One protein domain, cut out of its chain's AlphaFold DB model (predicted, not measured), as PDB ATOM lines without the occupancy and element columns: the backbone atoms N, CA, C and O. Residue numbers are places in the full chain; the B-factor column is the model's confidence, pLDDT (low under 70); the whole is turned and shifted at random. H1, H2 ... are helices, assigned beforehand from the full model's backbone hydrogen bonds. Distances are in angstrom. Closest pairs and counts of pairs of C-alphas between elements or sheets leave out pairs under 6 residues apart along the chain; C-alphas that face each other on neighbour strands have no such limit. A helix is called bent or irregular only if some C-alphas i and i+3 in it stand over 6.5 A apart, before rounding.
ATOM      1  N   ASP A 245     115.512  96.964  95.550       96.19
ATOM      2  CA  ASP A 245     115.766  98.335  95.986       96.19
ATOM      3  C   ASP A 245     114.488  98.955  96.561       96.19
ATOM      4  O   ASP A 245     113.621  99.413  95.822       96.19
ATOM      5  N   TYR A 246     114.385  99.003  97.891       95.94
ATOM      6  CA  TYR A 246     113.234  99.592  98.586       95.94
ATOM      7  C   TYR A 246     113.016 101.077  98.254       95.94
ATOM      8  O   TYR A 246     111.910 101.583  98.437       95.94
ATOM      9  N   LYS A 247     114.041 101.790  97.759       95.44
ATOM     10  CA  LYS A 247     113.901 103.196  97.349       95.44
ATOM     11  C   LYS A 247     113.063 103.341  96.083       95.44
ATOM     12  O   LYS A 247     112.433 104.377  95.890       95.44
ATOM     13  N   ASN A 248     113.050 102.310  95.244       95.62
ATOM     14  CA  ASN A 248     112.249 102.221  94.034       95.62
ATOM     15  C   ASN A 248     111.256 101.062  94.188       95.62
ATOM     16  O   ASN A 248     111.423  99.994  93.601       95.62
ATOM     17  N   TYR A 249     110.251 101.256  95.046       95.94
ATOM     18  CA  TYR A 249     109.355 100.181  95.471       95.94
ATOM     19  C   TYR A 249     108.347  99.747  94.397       95.94
ATOM     20  O   TYR A 249     107.911  98.599  94.402       95.94
ATOM     21  N   GLN A 250     107.988 100.636  93.469       96.12
ATOM     22  CA  GLN A 250     106.953 100.394  92.460       96.12
ATOM     23  C   GLN A 250     107.198  99.119  91.626       96.12
ATOM     24  O   GLN A 250     106.283  98.310  91.490       96.12
ATOM     25  N   PRO A 251     108.406  98.863  91.083       97.00
ATOM     26  CA  PRO A 251     108.664  97.647  90.311       97.00
ATOM     27  C   PRO A 251     108.842  96.378  91.157       97.00
ATOM     28  O   PRO A 251     108.911  95.293  90.578       97.00
ATOM     29  N   ILE A 252     108.953  96.471  92.489       97.94
ATOM     30  CA  ILE A 252     109.326  95.324  93.332       97.94
ATOM     31  C   ILE A 252     108.328  94.186  93.161       97.94
ATOM     32  O   ILE A 252     108.719  93.082  92.782       97.94
ATOM     33  N   TRP A 253     107.041  94.454  93.377       97.88
ATOM     34  CA  TRP A 253     106.022  93.413  93.311       97.88
ATOM     35  C   TRP A 253     105.869  92.834  91.899       97.88
ATOM     36  O   TRP A 253     105.880  91.614  91.715       97.88
ATOM     37  N   GLY A 254     105.863  93.703  90.883       97.56
ATOM     38  CA  GLY A 254     105.843  93.281  89.483       97.56
ATOM     39  C   GLY A 254     107.038  92.395  89.110       97.56
ATOM     40  O   GLY A 254     106.886  91.448  88.337       97.56
ATOM     41  N   SER A 255     108.217  92.642  89.690       97.81
ATOM     42  CA  SER A 255     109.395  91.797  89.472       97.81
ATOM     43  C   SER A 255     109.265  90.416  90.123       97.81
ATOM     44  O   SER A 255     109.655  89.435  89.499       97.81
ATOM     45  N   VAL A 256     108.658  90.304  91.313       98.31
ATOM     46  CA  VAL A 256     108.387  89.007  91.967       98.31
ATOM     47  C   VAL A 256     107.463  88.164  91.090       98.31
ATOM     48  O   VAL A 256     107.799  87.026  90.766       98.31
ATOM     49  N   CYS A 257     106.360  88.756  90.625       98.12
ATOM     50  CA  CYS A 257     105.414  88.091  89.726       98.12
ATOM     51  C   CYS A 257     106.055  87.734  88.376       98.12
ATOM     52  O   CYS A 257     105.798  86.681  87.800       98.12
ATOM     53  N   SER A 258     106.931  88.595  87.854       97.88
ATOM     54  CA  SER A 258     107.658  88.302  86.615       97.88
ATOM     55  C   SER A 258     108.603  87.114  86.794       97.88
ATOM     56  O   SER A 258     108.629  86.224  85.948       97.88
ATOM     57  N   ILE A 259     109.354  87.069  87.899       98.56
ATOM     58  CA  ILE A 259     110.267  85.963  88.212       98.56
ATOM     59  C   ILE A 259     109.493  84.647  88.336       98.56
ATOM     60  O   ILE A 259     109.914  83.670  87.719       98.56
ATOM     61  N   SER A 260     108.362  84.614  89.053       98.06
ATOM     62  CA  SER A 260     107.542  83.397  89.157       98.06
ATOM     63  C   SER A 260     107.049  82.929  87.788       98.06
ATOM     64  O   SER A 260     107.244  81.770  87.430       98.06
ATOM     65  N   ASN A 261     106.523  83.847  86.970       97.50
ATOM     66  CA  ASN A 261     106.041  83.525  85.628       97.50
ATOM     67  C   ASN A 261     107.167  82.990  84.731       97.50
ATOM     68  O   ASN A 261     106.958  82.070  83.943       97.50
ATOM     69  N   TYR A 262     108.383  83.537  84.833       97.75
ATOM     70  CA  TYR A 262     109.505  83.006  84.061       97.75
ATOM     71  C   TYR A 262     109.979  81.637  84.558       97.75
ATOM     72  O   TYR A 262     110.382  80.822  83.730       97.75
ATOM     73  N   ILE A 263     109.921  81.365  85.867       97.75
ATOM     74  CA  ILE A 263     110.210  80.033  86.417       97.75
ATOM     75  C   ILE A 263     109.200  79.015  85.869       97.75
ATOM     76  O   ILE A 263     109.607  77.963  85.381       97.75
ATOM     77  N   GLU A 264     107.908  79.346  85.850       96.00
ATOM     78  CA  GLU A 264     106.868  78.488  85.265       96.00
ATOM     79  C   GLU A 264     107.109  78.228  83.770       96.00
ATOM     80  O   GLU A 264     107.024  77.087  83.310       96.00
ATOM     81  N   ARG A 265     107.530  79.247  83.006       96.00
ATOM     82  CA  ARG A 265     107.891  79.079  81.586       96.00
ATOM     83  C   ARG A 265     109.036  78.088  81.363       96.00
ATOM     84  O   ARG A 265     109.098  77.471  80.304       96.00
ATOM     85  N   LEU A 266     109.932  77.864  82.328       96.31
ATOM     86  CA  LEU A 266     110.970  76.829  82.188       96.31
ATOM     87  C   LEU A 266     110.378  75.410  82.135       96.31
ATOM     88  O   LEU A 266     110.993  74.522  81.537       96.31
ATOM     89  N   VAL A 267     109.190  75.198  82.708       94.62
ATOM     90  CA  VAL A 267     108.459  73.922  82.648       94.62
ATOM     91  C   VAL A 267     107.859  73.702  81.263       94.62
ATOM     92  O   VAL A 267     107.959  72.606  80.712       94.62
ATOM     93  N   GLU A 268     107.309  74.750  80.644       92.25
ATOM     94  CA  GLU A 268     106.771  74.684  79.274       92.25
ATOM     95  C   GLU A 268     107.838  74.216  78.270       92.25
ATOM     96  O   GLU A 268     107.563  73.404  77.381       92.25
ATOM     97  N   PHE A 269     109.079  74.669  78.467       93.31
ATOM     98  CA  PHE A 269     110.246  74.302  77.662       93.31
ATOM     99  C   PHE A 269     110.941  73.010  78.132       93.31
ATOM    100  O   PHE A 269     111.975  72.636  77.578       93.31
ATOM    101  N   ARG A 270     110.388  72.311  79.138       93.50
ATOM    102  CA  ARG A 270     110.937  71.075  79.741       93.50
ATOM    103  C   ARG A 270     112.370  71.212  80.260       93.50
ATOM    104  O   ARG A 270     113.103  70.223  80.385       93.50
ATOM    105  N   ILE A 271     112.777  72.441  80.560       95.06
ATOM    106  CA  ILE A 271     114.042  72.716  81.237       95.06
ATOM    107  C   ILE A 271     113.910  72.238  82.677       95.06
ATOM    108  O   ILE A 271     114.808  71.560  83.159       95.06
ATOM    109  N   ILE A 272     112.764  72.499  83.309       95.06
ATOM    110  CA  ILE A 272     112.327  71.861  84.554       95.06
ATOM    111  C   ILE A 272     111.267  70.821  84.185       95.06
ATOM    112  O   ILE A 272     110.352  71.129  83.426       95.06
ATOM    113  N   ASP A 273     111.414  69.587  84.668       91.06
ATOM    114  CA  ASP A 273     110.505  68.477  84.324       91.06
ATOM    115  C   ASP A 273     109.740  67.944  85.548       91.06
ATOM    116  O   ASP A 273     108.592  67.513  85.435       91.06
ATOM    117  N   HIS A 274     110.333  68.024  86.743       92.81
ATOM    118  CA  HIS A 274     109.681  67.603  87.980       92.81
ATOM    119  C   HIS A 274     108.903  68.750  88.630       92.81
ATOM    120  O   HIS A 274     109.367  69.887  88.684       92.81
ATOM    121  N   ARG A 275     107.710  68.433  89.147       92.75
ATOM    122  CA  ARG A 275     106.873  69.391  89.886       92.75
ATOM    123  C   ARG A 275     107.517  69.823  91.199       92.75
ATOM    124  O   ARG A 275     107.407  70.992  91.538       92.75
ATOM    125  N   ASP A 276     108.228  68.918  91.863       94.94
ATOM    126  CA  ASP A 276     108.955  69.204  93.103       94.94
ATOM    127  C   ASP A 276     110.020  70.290  92.874       94.94
ATOM    128  O   ASP A 276     110.070  71.269  93.606       94.94
ATOM    129  N   ASP A 277     110.786  70.199  91.777       96.56
ATOM    130  CA  ASP A 277     111.790  71.213  91.417       96.56
ATOM    131  C   ASP A 277     111.154  72.597  91.167       96.56
ATOM    132  O   ASP A 277     111.749  73.630  91.482       96.56
ATOM    133  N   LEU A 278     109.956  72.638  90.566       96.94
ATOM    134  CA  LEU A 278     109.204  73.883  90.388       96.94
ATOM    135  C   LEU A 278     108.767  74.446  91.746       96.94
ATOM    136  O   LEU A 278     108.970  75.633  92.005       96.94
ATOM    137  N   ASP A 279     108.172  73.603  92.590       96.69
ATOM    138  CA  ASP A 279     107.661  73.996  93.903       96.69
ATOM    139  C   ASP A 279     108.787  74.529  94.803       96.69
ATOM    140  O   ASP A 279     108.657  75.616  95.368       96.69
ATOM    141  N   ASP A 280     109.946  73.862  94.823       97.25
ATOM    142  CA  ASP A 280     111.143  74.279  95.566       97.25
ATOM    143  C   ASP A 280     111.649  75.671  95.144       97.25
ATOM    144  O   ASP A 280     112.030  76.505  95.980       97.25
ATOM    145  N   LEU A 281     111.647  75.967  93.838       98.38
ATOM    146  CA  LEU A 281     112.056  77.278  93.322       98.38
ATOM    147  C   LEU A 281     111.046  78.373  93.688       98.38
ATOM    148  O   LEU A 281     111.446  79.492  94.029       98.38
ATOM    149  N   LEU A 282     109.748  78.069  93.654       98.12
ATOM    150  CA  LEU A 282     108.703  79.011  94.050       98.12
ATOM    151  C   LEU A 282     108.711  79.263  95.563       98.12
ATOM    152  O   LEU A 282     108.621  80.418  95.986       98.12
ATOM    153  N   TRP A 283     108.926  78.233  96.382       97.94
ATOM    154  CA  TRP A 283     109.169  78.383  97.819       97.94
ATOM    155  C   TRP A 283     110.405  79.232  98.104       97.94
ATOM    156  O   TRP A 283     110.359  80.136  98.944       97.94
ATOM    157  N   SER A 284     111.492  79.014  97.361       98.31
ATOM    158  CA  SER A 284     112.703  79.836  97.462       98.31
ATOM    159  C   SER A 284     112.412  81.316  97.181       98.31
ATOM    160  O   SER A 284     112.902  82.186  97.906       98.31
ATOM    161  N   LEU A 285     111.574  81.616  96.182       98.62
ATOM    162  CA  LEU A 285     111.127  82.979  95.884       98.62
ATOM    163  C   LEU A 285     110.272  83.566  97.019       98.62
ATOM    164  O   LEU A 285     110.555  84.680  97.470       98.62
ATOM    165  N   VAL A 286     109.278  82.821  97.522       98.31
ATOM    166  CA  VAL A 286     108.405  83.242  98.638       98.31
ATOM    167  C   VAL A 286     109.227  83.562  99.880       98.31
ATOM    168  O   VAL A 286     109.091  84.644 100.459       98.31
ATOM    169  N   HIS A 287     110.106  82.648 100.287       98.38
ATOM    170  CA  HIS A 287     110.946  82.834 101.463       98.38
ATOM    171  C   HIS A 287     111.903  84.001 101.294       98.38
ATOM    172  O   HIS A 287     112.093  84.783 102.229       98.38
ATOM    173  N   ARG A 288     112.484  84.164 100.102       98.25
ATOM    174  CA  ARG A 288     113.396  85.275  99.872       98.25
ATOM    175  C   ARG A 288     112.682  86.619  99.887       98.25
ATOM    176  O   ARG A 288     113.194  87.569 100.481       98.25
ATOM    177  N   PHE A 289     111.511  86.710  99.272       98.44
ATOM    178  CA  PHE A 289     110.746  87.948  99.289       98.44
ATOM    179  C   PHE A 289     110.219  88.262 100.698       98.44
ATOM    180  O   PHE A 289     110.309  89.398 101.160       98.44
ATOM    181  N   SER A 290     109.816  87.238 101.452       98.38
ATOM    182  CA  SER A 290     109.483  87.350 102.879       98.38
ATOM    183  C   SER A 290     110.667  87.861 103.712       98.38
ATOM    184  O   SER A 290     110.508  88.725 104.574       98.38
ATOM    185  N   PHE A 291     111.885  87.378 103.439       98.19
ATOM    186  CA  PHE A 291     113.110  87.900 104.050       98.19
ATOM    187  C   PHE A 291     113.327  89.385 103.718       98.19
ATOM    188  O   PHE A 291     113.640  90.167 104.615       98.19
ATOM    189  N   PHE A 292     113.117  89.790 102.462       98.12
ATOM    190  CA  PHE A 292     113.202  91.195 102.057       98.12
ATOM    191  C   PHE A 292     112.188  92.078 102.803       98.12
ATOM    192  O   PHE A 292     112.578  93.109 103.351       98.12
ATOM    193  N   LEU A 293     110.922  91.658 102.902       98.12
ATOM    194  CA  LEU A 293     109.895  92.384 103.661       98.12
ATOM    195  C   LEU A 293     110.247  92.491 105.151       98.12
ATOM    196  O   LEU A 293     110.028  93.528 105.770       98.12
ATOM    197  N   ASN A 294     110.853  91.459 105.732       97.31
ATOM    198  CA  ASN A 294     111.325  91.528 107.113       97.31
ATOM    199  C   ASN A 294     112.494  92.505 107.303       97.31
ATOM    200  O   ASN A 294     112.602  93.104 108.372       97.31
ATOM    201  N   LEU A 295     113.348  92.661 106.290       96.44
ATOM    202  CA  LEU A 295     114.517  93.537 106.332       96.44
ATOM    203  C   LEU A 295     114.168  95.009 106.067       96.44
ATOM    204  O   LEU A 295     114.667  95.884 106.769       96.44
ATOM    205  N   ALA A 296     113.349  95.277 105.049       96.44
ATOM    206  CA  ALA A 296     113.097  96.623 104.527       96.44
ATOM    207  C   ALA A 296     111.606  96.985 104.431       96.44
ATOM    208  O   ALA A 296     111.266  98.082 103.995       96.44
ATOM    209  N   GLY A 297     110.694  96.102 104.845       96.00
ATOM    210  CA  GLY A 297     109.254  96.316 104.685       96.00
ATOM    211  C   GLY A 297     108.721  97.545 105.424       96.00
ATOM    212  O   GLY A 297     107.840  98.228 104.910       96.00
ATOM    213  N   SER A 298     109.289  97.907 106.578       95.69
ATOM    214  CA  SER A 298     108.894  99.131 107.294       95.69
ATOM    215  C   SER A 298     109.168 100.419 106.510       95.69
ATOM    216  O   SER A 298     108.571 101.448 106.813       95.69
ATOM    217  N   GLN A 299     110.048 100.369 105.505       95.81
ATOM    218  CA  GLN A 299     110.410 101.504 104.653       95.81
ATOM    219  C   GLN A 299     109.527 101.609 103.401       95.81
ATOM    220  O   GLN A 299     109.628 102.593 102.668       95.81
ATOM    221  N   LEU A 300     108.687 100.605 103.136       96.75
ATOM    222  CA  LEU A 300     107.752 100.604 102.013       96.75
ATOM    223  C   LEU A 300     106.458 101.331 102.412       96.75
ATOM    224  O   LEU A 300     106.002 101.155 103.545       96.75
ATOM    225  N   PRO A 301     105.843 102.115 101.509       96.12
ATOM    226  CA  PRO A 301     104.619 102.851 101.817       96.12
ATOM    227  C   PRO A 301     103.407 101.924 101.942       96.12
ATOM    228  O   PRO A 301     103.347 100.887 101.279       96.12
ATOM    229  N   ALA A 302     102.392 102.329 102.711       94.75
ATOM    230  CA  ALA A 302     101.154 101.553 102.873       94.75
ATOM    231  C   ALA A 302     100.488 101.152 101.536       94.75
ATOM    232  O   ALA A 302     100.026 100.019 101.400       94.75
ATOM    233  N   GLN A 303     100.523 102.040 100.532       96.38
ATOM    234  CA  GLN A 303      99.976 101.792  99.192       96.38
ATOM    235  C   GLN A 303     100.573 100.537  98.532       96.38
ATOM    236  O   GLN A 303      99.845  99.782  97.895       96.38
ATOM    237  N   PHE A 304     101.872 100.277  98.721       97.88
ATOM    238  CA  PHE A 304     102.522  99.080  98.179       97.88
ATOM    239  C   PHE A 304     101.834  97.801  98.675       97.88
ATOM    240  O   PHE A 304     101.571  96.886  97.903       97.88
ATOM    241  N   TYR A 305     101.504  97.746  99.966       98.00
ATOM    242  CA  TYR A 305     100.849  96.584 100.559       98.00
ATOM    243  C   TYR A 305      99.410  96.414 100.075       98.00
ATOM    244  O   TYR A 305      98.976  95.288  99.865       98.00
ATOM    245  N   GLU A 306      98.680  97.516  99.892       96.50
ATOM    246  CA  GLU A 306      97.315  97.486  99.353       96.50
ATOM    247  C   GLU A 306      97.293  96.947  97.917       96.50
ATOM    248  O   GLU A 306      96.442  96.125  97.585       96.50
ATOM    249  N   GLU A 307      98.255  97.346  97.079       96.94
ATOM    250  CA  GLU A 307      98.417  96.812  95.720       96.94
ATOM    251  C   GLU A 307      98.667  95.294  95.739       96.94
ATOM    252  O   GLU A 307      97.958  94.543  95.069       96.94
ATOM    253  N   VAL A 308      99.599  94.830  96.578       97.62
ATOM    254  CA  VAL A 308      99.912  93.397  96.723       97.62
ATOM    255  C   VAL A 308      98.702  92.601  97.234       97.62
ATOM    256  O   VAL A 308      98.388  91.536  96.704       97.62
ATOM    257  N   GLU A 309      97.996  93.099  98.253       97.25
ATOM    258  CA  GLU A 309      96.800  92.445  98.805       97.25
ATOM    259  C   GLU A 309      95.671  92.345  97.772       97.25
ATOM    260  O   GLU A 309      94.996  91.311  97.701       97.25
ATOM    261  N   ASN A 310      95.475  93.391  96.964       97.12
ATOM    262  CA  ASN A 310      94.478  93.405  95.896       97.12
ATOM    263  C   ASN A 310      94.788  92.344  94.833       97.12
ATOM    264  O   ASN A 310      93.890  91.587  94.457       97.12
ATOM    265  N   ASP A 311      96.049  92.227  94.411       97.06
ATOM    266  CA  ASP A 311      96.469  91.210  93.443       97.06
ATOM    267  C   ASP A 311      96.227  89.791  93.981       97.06
ATOM    268  O   ASP A 311      95.571  88.978  93.323       97.06
ATOM    269  N   ILE A 312      96.647  89.503  95.219       96.44
ATOM    270  CA  ILE A 312      96.422  88.188  95.848       96.44
ATOM    271  C   ILE A 312      94.923  87.888  95.978       96.44
ATOM    272  O   ILE A 312      94.478  86.777  95.690       96.44
ATOM    273  N   SER A 313      94.132  88.874  96.405       95.62
ATOM    274  CA  SER A 313      92.685  88.710  96.604       95.62
ATOM    275  C   SER A 313      91.942  88.507  95.285       95.62
ATOM    276  O   SER A 313      90.926  87.814  95.249       95.62
ATOM    277  N   SER A 314      92.457  89.083  94.198       95.38
ATOM    278  CA  SER A 314      91.914  88.913  92.850       95.38
ATOM    279  C   SER A 314      92.245  87.555  92.216       95.38
ATOM    280  O   SER A 314      91.658  87.208  91.191       95.38
ATOM    281  N   GLY A 315      93.155  86.775  92.815       91.69
ATOM    282  CA  GLY A 315      93.589  85.479  92.288       91.69
ATOM    283  C   GLY A 315      94.450  85.586  91.025       91.69
ATOM    284  O   GLY A 315      94.547  84.625  90.268       91.69
ATOM    285  N   THR A 316      95.064  86.746  90.770       91.62
ATOM    286  CA  THR A 316      95.953  86.969  89.613       91.62
ATOM    287  C   THR A 316      97.366  86.423  89.832       91.62
ATOM    288  O   THR A 316      98.152  86.336  88.889       91.62
ATOM    289  N   VAL A 317      97.692  86.028  91.065       95.06
ATOM    290  CA  VAL A 317      99.027  85.594  91.490       95.06
ATOM    291  C   VAL A 317      99.109  84.063  91.487       95.06
ATOM    292  O   VAL A 317      99.052  83.420  92.534       95.06
ATOM    293  N   PHE A 318      99.230  83.472  90.295       93.94
ATOM    294  CA  PHE A 318      99.095  82.022  90.086       93.94
ATOM    295  C   PHE A 318     100.007  81.157  90.962       93.94
ATOM    296  O   PHE A 318      99.545  80.165  91.519       93.94
ATOM    297  N   PHE A 319     101.269  81.549  91.147       96.25
ATOM    298  CA  PHE A 319     102.234  80.735  91.892       96.25
ATOM    299  C   PHE A 319     101.875  80.542  93.379       96.25
ATOM    300  O   PHE A 319     102.345  79.591  94.005       96.25
ATOM    301  N   LEU A 320     101.046  81.425  93.953       96.75
ATOM    302  CA  LEU A 320     100.541  81.293  95.325       96.75
ATOM    303  C   LEU A 320      99.332  80.353  95.424       96.75
ATOM    304  O   LEU A 320      99.034  79.877  96.515       96.75
ATOM    305  N   GLU A 321      98.650  80.085  94.310       95.50
ATOM    306  CA  GLU A 321      97.484  79.192  94.249       95.50
ATOM    307  C   GLU A 321      97.861  77.746  93.879       95.50
ATOM    308  O   GLU A 321      96.993  76.874  93.841       95.50
ATOM    309  N   LEU A 322      99.136  77.476  93.582       93.38
ATOM    310  CA  LEU A 322      99.612  76.131  93.262       93.38
ATOM    311  C   LEU A 322      99.550  75.211  94.486       93.38
ATOM    312  O   LEU A 322      99.955  75.591  95.584       93.38
ATOM    313  N   GLU A 323      99.093  73.975  94.267       92.75
ATOM    314  CA  GLU A 323      99.048  72.939  95.300       92.75
ATOM    315  C   GLU A 323     100.456  72.610  95.818       92.75
ATOM    316  O   GLU A 323     101.380  72.361  95.040       92.75
ATOM    317  N   GLU A 324     100.598  72.579  97.141       93.06
ATOM    318  CA  GLU A 324     101.831  72.158  97.807       93.06
ATOM    319  C   GLU A 324     102.101  70.671  97.556       93.06
ATOM    320  O   GLU A 324     101.172  69.856  97.575       93.06
ATOM    321  N   GLN A 325     103.368  70.301  97.346       91.44
ATOM    322  CA  GLN A 325     103.727  68.885  97.180       91.44
ATOM    323  C   GLN A 325     103.745  68.128  98.520       91.44
ATOM    324  O   GLN A 325     103.428  66.935  98.567       91.44
ATOM    325  N   ASP A 326     104.039  68.824  99.622       90.19
ATOM    326  CA  ASP A 326     104.044  68.254 100.967       90.19
ATOM    327  C   ASP A 326     102.667  68.322 101.645       90.19
ATOM    328  O   ASP A 326     101.945  69.320 101.599       90.19
ATOM    329  N   GLN A 327     102.299  67.249 102.345       90.19
ATOM    330  CA  GLN A 327     101.039  67.190 103.086       90.19
ATOM    331  C   GLN A 327     101.148  67.877 104.451       90.19
ATOM    332  O   GLN A 327     102.148  67.745 105.153       90.19
ATOM    333  N   ALA A 328     100.057  68.526 104.871       91.81
ATOM    334  CA  ALA A 328      99.900  69.139 106.195       91.81
ATOM    335  C   ALA A 328     100.902  70.264 106.530       91.81
ATOM    336  O   ALA A 328     101.079  70.600 107.704       91.81
ATOM    337  N   ILE A 329     101.522  70.874 105.517       93.50
ATOM    338  CA  ILE A 329     102.290  72.112 105.669       93.50
ATOM    339  C   ILE A 329     101.402  73.337 105.423       93.50
ATOM    340  O   ILE A 329     100.317  73.234 104.850       93.50
ATOM    341  N   LYS A 330     101.867  74.506 105.874       95.56
ATOM    342  CA  LYS A 330     101.254  75.780 105.485       95.56
ATOM    343  C   LYS A 330     101.480  76.022 104.000       95.56
ATOM    344  O   LYS A 330     102.560  75.726 103.495       95.56
ATOM    345  N   THR A 331     100.505  76.631 103.339       97.06
ATOM    346  CA  THR A 331     100.654  76.988 101.923       97.06
ATOM    347  C   THR A 331     101.580  78.193 101.736       97.06
ATOM    348  O   THR A 331     101.726  79.033 102.636       97.06
ATOM    349  N   LYS A 332     102.162  78.332 100.540       97.50
ATOM    350  CA  LYS A 332     102.922  79.520 100.112       97.50
ATOM    351  C   LYS A 332     102.127  80.799 100.366       97.50
ATOM    352  O   LYS A 332     102.655  81.757 100.932       97.50
ATOM    353  N   LYS A 333     100.837  80.789 100.011       97.31
ATOM    354  CA  LYS A 333      99.900  81.903 100.217       97.31
ATOM    355  C   LYS A 333      99.732  82.266 101.689       97.31
ATOM    356  O   LYS A 333      99.813  83.443 102.030       97.31
ATOM    357  N   GLU A 334      99.540  81.282 102.566       97.06
ATOM    358  CA  GLU A 334      99.400  81.514 104.011       97.06
ATOM    359  C   GLU A 334     100.665  82.125 104.622       97.06
ATOM    360  O   GLU A 334     100.586  83.115 105.353       97.06
ATOM    361  N   VAL A 335     101.835  81.558 104.309       97.06
ATOM    362  CA  VAL A 335     103.131  82.061 104.801       97.06
ATOM    363  C   VAL A 335     103.388  83.483 104.302       97.06
ATOM    364  O   VAL A 335     103.835  84.349 105.064       97.06
ATOM    365  N   PHE A 336     103.076  83.739 103.032       97.50
ATOM    366  CA  PHE A 336     103.279  85.042 102.424       97.50
ATOM    367  C   PHE A 336     102.348  86.111 103.007       97.50
ATOM    368  O   PHE A 336     102.831  87.161 103.427       97.50
ATOM    369  N   LEU A 337     101.044  85.831 103.126       97.62
ATOM    370  CA  LEU A 337     100.068  86.754 103.720       97.62
ATOM    371  C   LEU A 337     100.404  87.100 105.172       97.62
ATOM    372  O   LEU A 337     100.286  88.259 105.570       97.62
ATOM    373  N   GLN A 338     100.867  86.120 105.955       97.69
ATOM    374  CA  GLN A 338     101.318  86.368 107.323       97.69
ATOM    375  C   GLN A 338     102.493  87.361 107.345       97.69
ATOM    376  O   GLN A 338     102.462  88.342 108.086       97.69
ATOM    377  N   THR A 339     103.497  87.151 106.489       97.88
ATOM    378  CA  THR A 339     104.660  88.049 106.411       97.88
ATOM    379  C   THR A 339     104.276  89.443 105.910       97.88
ATOM    380  O   THR A 339     104.793  90.448 106.402       97.88
ATOM    381  N   LEU A 340     103.353  89.516 104.950       97.62
ATOM    382  CA  LEU A 340     102.846  90.769 104.398       97.62
ATOM    383  C   LEU A 340     102.140  91.604 105.474       97.62
ATOM    384  O   LEU A 340     102.411  92.798 105.592       97.62
ATOM    385  N   LEU A 341     101.299  90.971 106.299       97.44
ATOM    386  CA  LEU A 341     100.603  91.625 107.408       97.44
ATOM    387  C   LEU A 341     101.582  92.176 108.453       97.44
ATOM    388  O   LEU A 341     101.433  93.319 108.900       97.44
ATOM    389  N   ASP A 342     102.594  91.391 108.821       96.75
ATOM    390  CA  ASP A 342     103.623  91.810 109.776       96.75
ATOM    391  C   ASP A 342     104.409  93.020 109.244       96.75
ATOM    392  O   ASP A 342     104.625  94.001 109.962       96.75
ATOM    393  N   ALA A 343     104.803  92.984 107.970       96.94
ATOM    394  CA  ALA A 343     105.534  94.067 107.318       96.94
ATOM    395  C   ALA A 343     104.679  95.338 107.155       96.94
ATOM    396  O   ALA A 343     105.144  96.433 107.487       96.94
ATOM    397  N   LYS A 344     103.407  95.200 106.759       97.06
ATOM    398  CA  LYS A 344     102.431  96.301 106.679       97.06
ATOM    399  C   LYS A 344     102.206  96.955 108.038       97.06
ATOM    400  O   LYS A 344     102.199  98.179 108.146       97.06
ATOM    401  N   THR A 345     102.071  96.155 109.094       95.94
ATOM    402  CA  THR A 345     101.896  96.661 110.463       95.94
ATOM    403  C   THR A 345     103.106  97.484 110.904       95.94
ATOM    404  O   THR A 345     102.938  98.576 111.451       95.94
ATOM    405  N   LYS A 346     104.326  97.007 110.613       94.94
ATOM    406  CA  LYS A 346     105.567  97.753 110.876       94.94
ATOM    407  C   LYS A 346     105.644  99.048 110.064       94.94
ATOM    408  O   LYS A 346     106.009 100.076 110.623       94.94
ATOM    409  N   SER A 347     105.274  99.015 108.784       94.88
ATOM    410  CA  SER A 347     105.217 100.203 107.919       94.88
ATOM    411  C   SER A 347     104.250 101.259 108.472       94.88
ATOM    412  O   SER A 347     104.650 102.398 108.702       94.88
ATOM    413  N   LEU A 348     103.021 100.876 108.837       94.19
ATOM    414  CA  LEU A 348     102.041 101.795 109.431       94.19
ATOM    415  C   LEU A 348     102.495 102.363 110.784       94.19
ATOM    416  O   LEU A 348     102.220 103.525 111.098       94.19
ATOM    417  N   ALA A 349     103.162 101.554 111.607       92.88
ATOM    418  CA  ALA A 349     103.742 102.019 112.863       92.88
ATOM    419  C   ALA A 349     104.868 103.034 112.610       92.88
ATOM    420  O   ALA A 349     104.901 104.075 113.266       92.88
ATOM    421  N   PHE A 350     105.733 102.770 111.627       91.81
ATOM    422  CA  PHE A 350     106.809 103.671 111.226       91.81
ATOM    423  C   PHE A 350     106.267 105.001 110.674       91.81
ATOM    424  O   PHE A 350     106.703 106.059 111.121       91.81
ATOM    425  N   GLU A 351     105.258 104.974 109.798       90.25
ATOM    426  CA  GLU A 351     104.614 106.183 109.256       90.25
ATOM    427  C   GLU A 351     103.956 107.044 110.347       90.25
ATOM    428  O   GLU A 351     104.032 108.273 110.306       90.25
ATOM    429  N   ARG A 352     103.302 106.416 111.334       91.31
ATOM    430  CA  ARG A 352     102.560 107.137 112.385       91.31
ATOM    431  C   ARG A 352     103.430 107.608 113.543       91.31
ATOM    432  O   ARG A 352     103.146 108.655 114.119       91.31
ATOM    433  N   LEU A 353     104.414 106.806 113.940       90.31
ATOM    434  CA  LEU A 353     105.168 106.997 115.183       90.31
ATOM    435  C   LEU A 353     106.642 107.335 114.941       90.31
ATOM    436  O   LEU A 353     107.298 107.819 115.860       90.31
ATOM    437  N   GLY A 354     107.174 107.083 113.742       81.88
ATOM    438  CA  GLY A 354     108.595 107.259 113.430       81.88
ATOM    439  C   GLY A 354     109.526 106.285 114.165       81.88
ATOM    440  O   GLY A 354     110.721 106.554 114.264       81.88
ATOM    441  N   ILE A 355     108.998 105.187 114.717       65.38
ATOM    442  CA  ILE A 355     109.757 104.197 115.498       65.38
ATOM    443  C   ILE A 355     110.014 102.957 114.630       65.38
ATOM    444  O   ILE A 355     109.093 102.476 113.968       65.38
ATOM    445  N   ILE A 356     111.264 102.471 114.646       58.34
ATOM    446  CA  ILE A 356     111.724 101.219 114.013       58.34
ATOM    447  C   ILE A 356     111.604 100.063 115.003       58.34
ATOM    448  O   ILE A 356     112.079 100.241 116.150       58.34
TER     449      ILE A 356
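Overview. This is residues 245 to 356 of the 356 residues of an uncharacterized protein of candidate division TM6 bacterium GW2011_GWF2_28_16 (UniProt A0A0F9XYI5). Four helices, H1, H2, H3 and H5, run side by side as an elongated up-and-down bundle, each running against the one before it in the chain, with the short H4 tucked in between H1, H2 and H5. The ring of four is not fully closed: H2 packs on both H1 and H5, and H3 packs on H5 but comes only close to H1. The printed part has 112 residues with five named helices, in the order H1 to H5, and no named strand; the class is all helix. The whole is compact, with a radius of gyration of the C-alphas of 15.0 A, and spans 50 by 31 by 25 A.

Arrangement. H1, residues 250 to 268, and H2, residues 275 to 299, form a helical hairpin, running opposite ways at a shallow tilt of 6 degrees. H2 touches H1 with residues 278 to 289 alone, and the closest C-alphas are those of Ser 260 and Leu 282, 6.7 A apart. H2 has a kink of 45 degrees near residue 293. H3, residues 302 to 314, is close to but not clearly touching H1, where the closest C-alphas, of Trp 253 and Val 308, are 7.0 A apart. H4, residues 318 to 321, is also close to but not clearly touching H1, with the C-alphas of Ser 260 and Phe 319 closest at 6.5 A. H5, residues 332 to 353, touches H2 and runs the same way at a shallow tilt of 7 degrees; the closest C-alphas, of Ser 298 and Ser 347, are 3.9 A apart. H3 touches H5 with residues 302 to 305 alone, running opposite ways at a shallow tilt of 23 degrees, and the C-alphas of Tyr 305 and Lys 344 are closest at 6.3 A. H4 and H5 only just touch, with 3 pairs of C-alphas within 8 A, the closest being Leu 320 and Lys 333 at 5.0 A. H1 and H5 are apart. In H3 and H5 every O i to N i+4 pair is within hydrogen-bond range; in H1 12 of 15 are, in H2 19 of 21, and H4 is too short for such a pair.

Along the chain. H1 begins at C-alpha 250, (106.953, 100.394, 92.460), and is 28.9 A long; it is irregular, with C-alphas 250 and 253 7.1 A apart. H2 is 35.5 A long from C-alpha 275, (106.873, 69.391, 89.886), and irregular, with C-alphas 295 and 298 8.0 A apart. H3 measures 18.6 A and H4 5.3 A. H5, 31.4 A, ends at C-alpha 353, (105.168, 106.997, 115.183).

Size, cuts and confidence. The C-alphas farthest apart, of Arg 270 and Leu 353, are 50.8 A apart. The printed part has no cut and no long link; the links H2 to H3 and H3 to H4 are tight. The mean pLDDT of the printed part is 95.2, and residues 355 to 356, at the chain's end, are under 70.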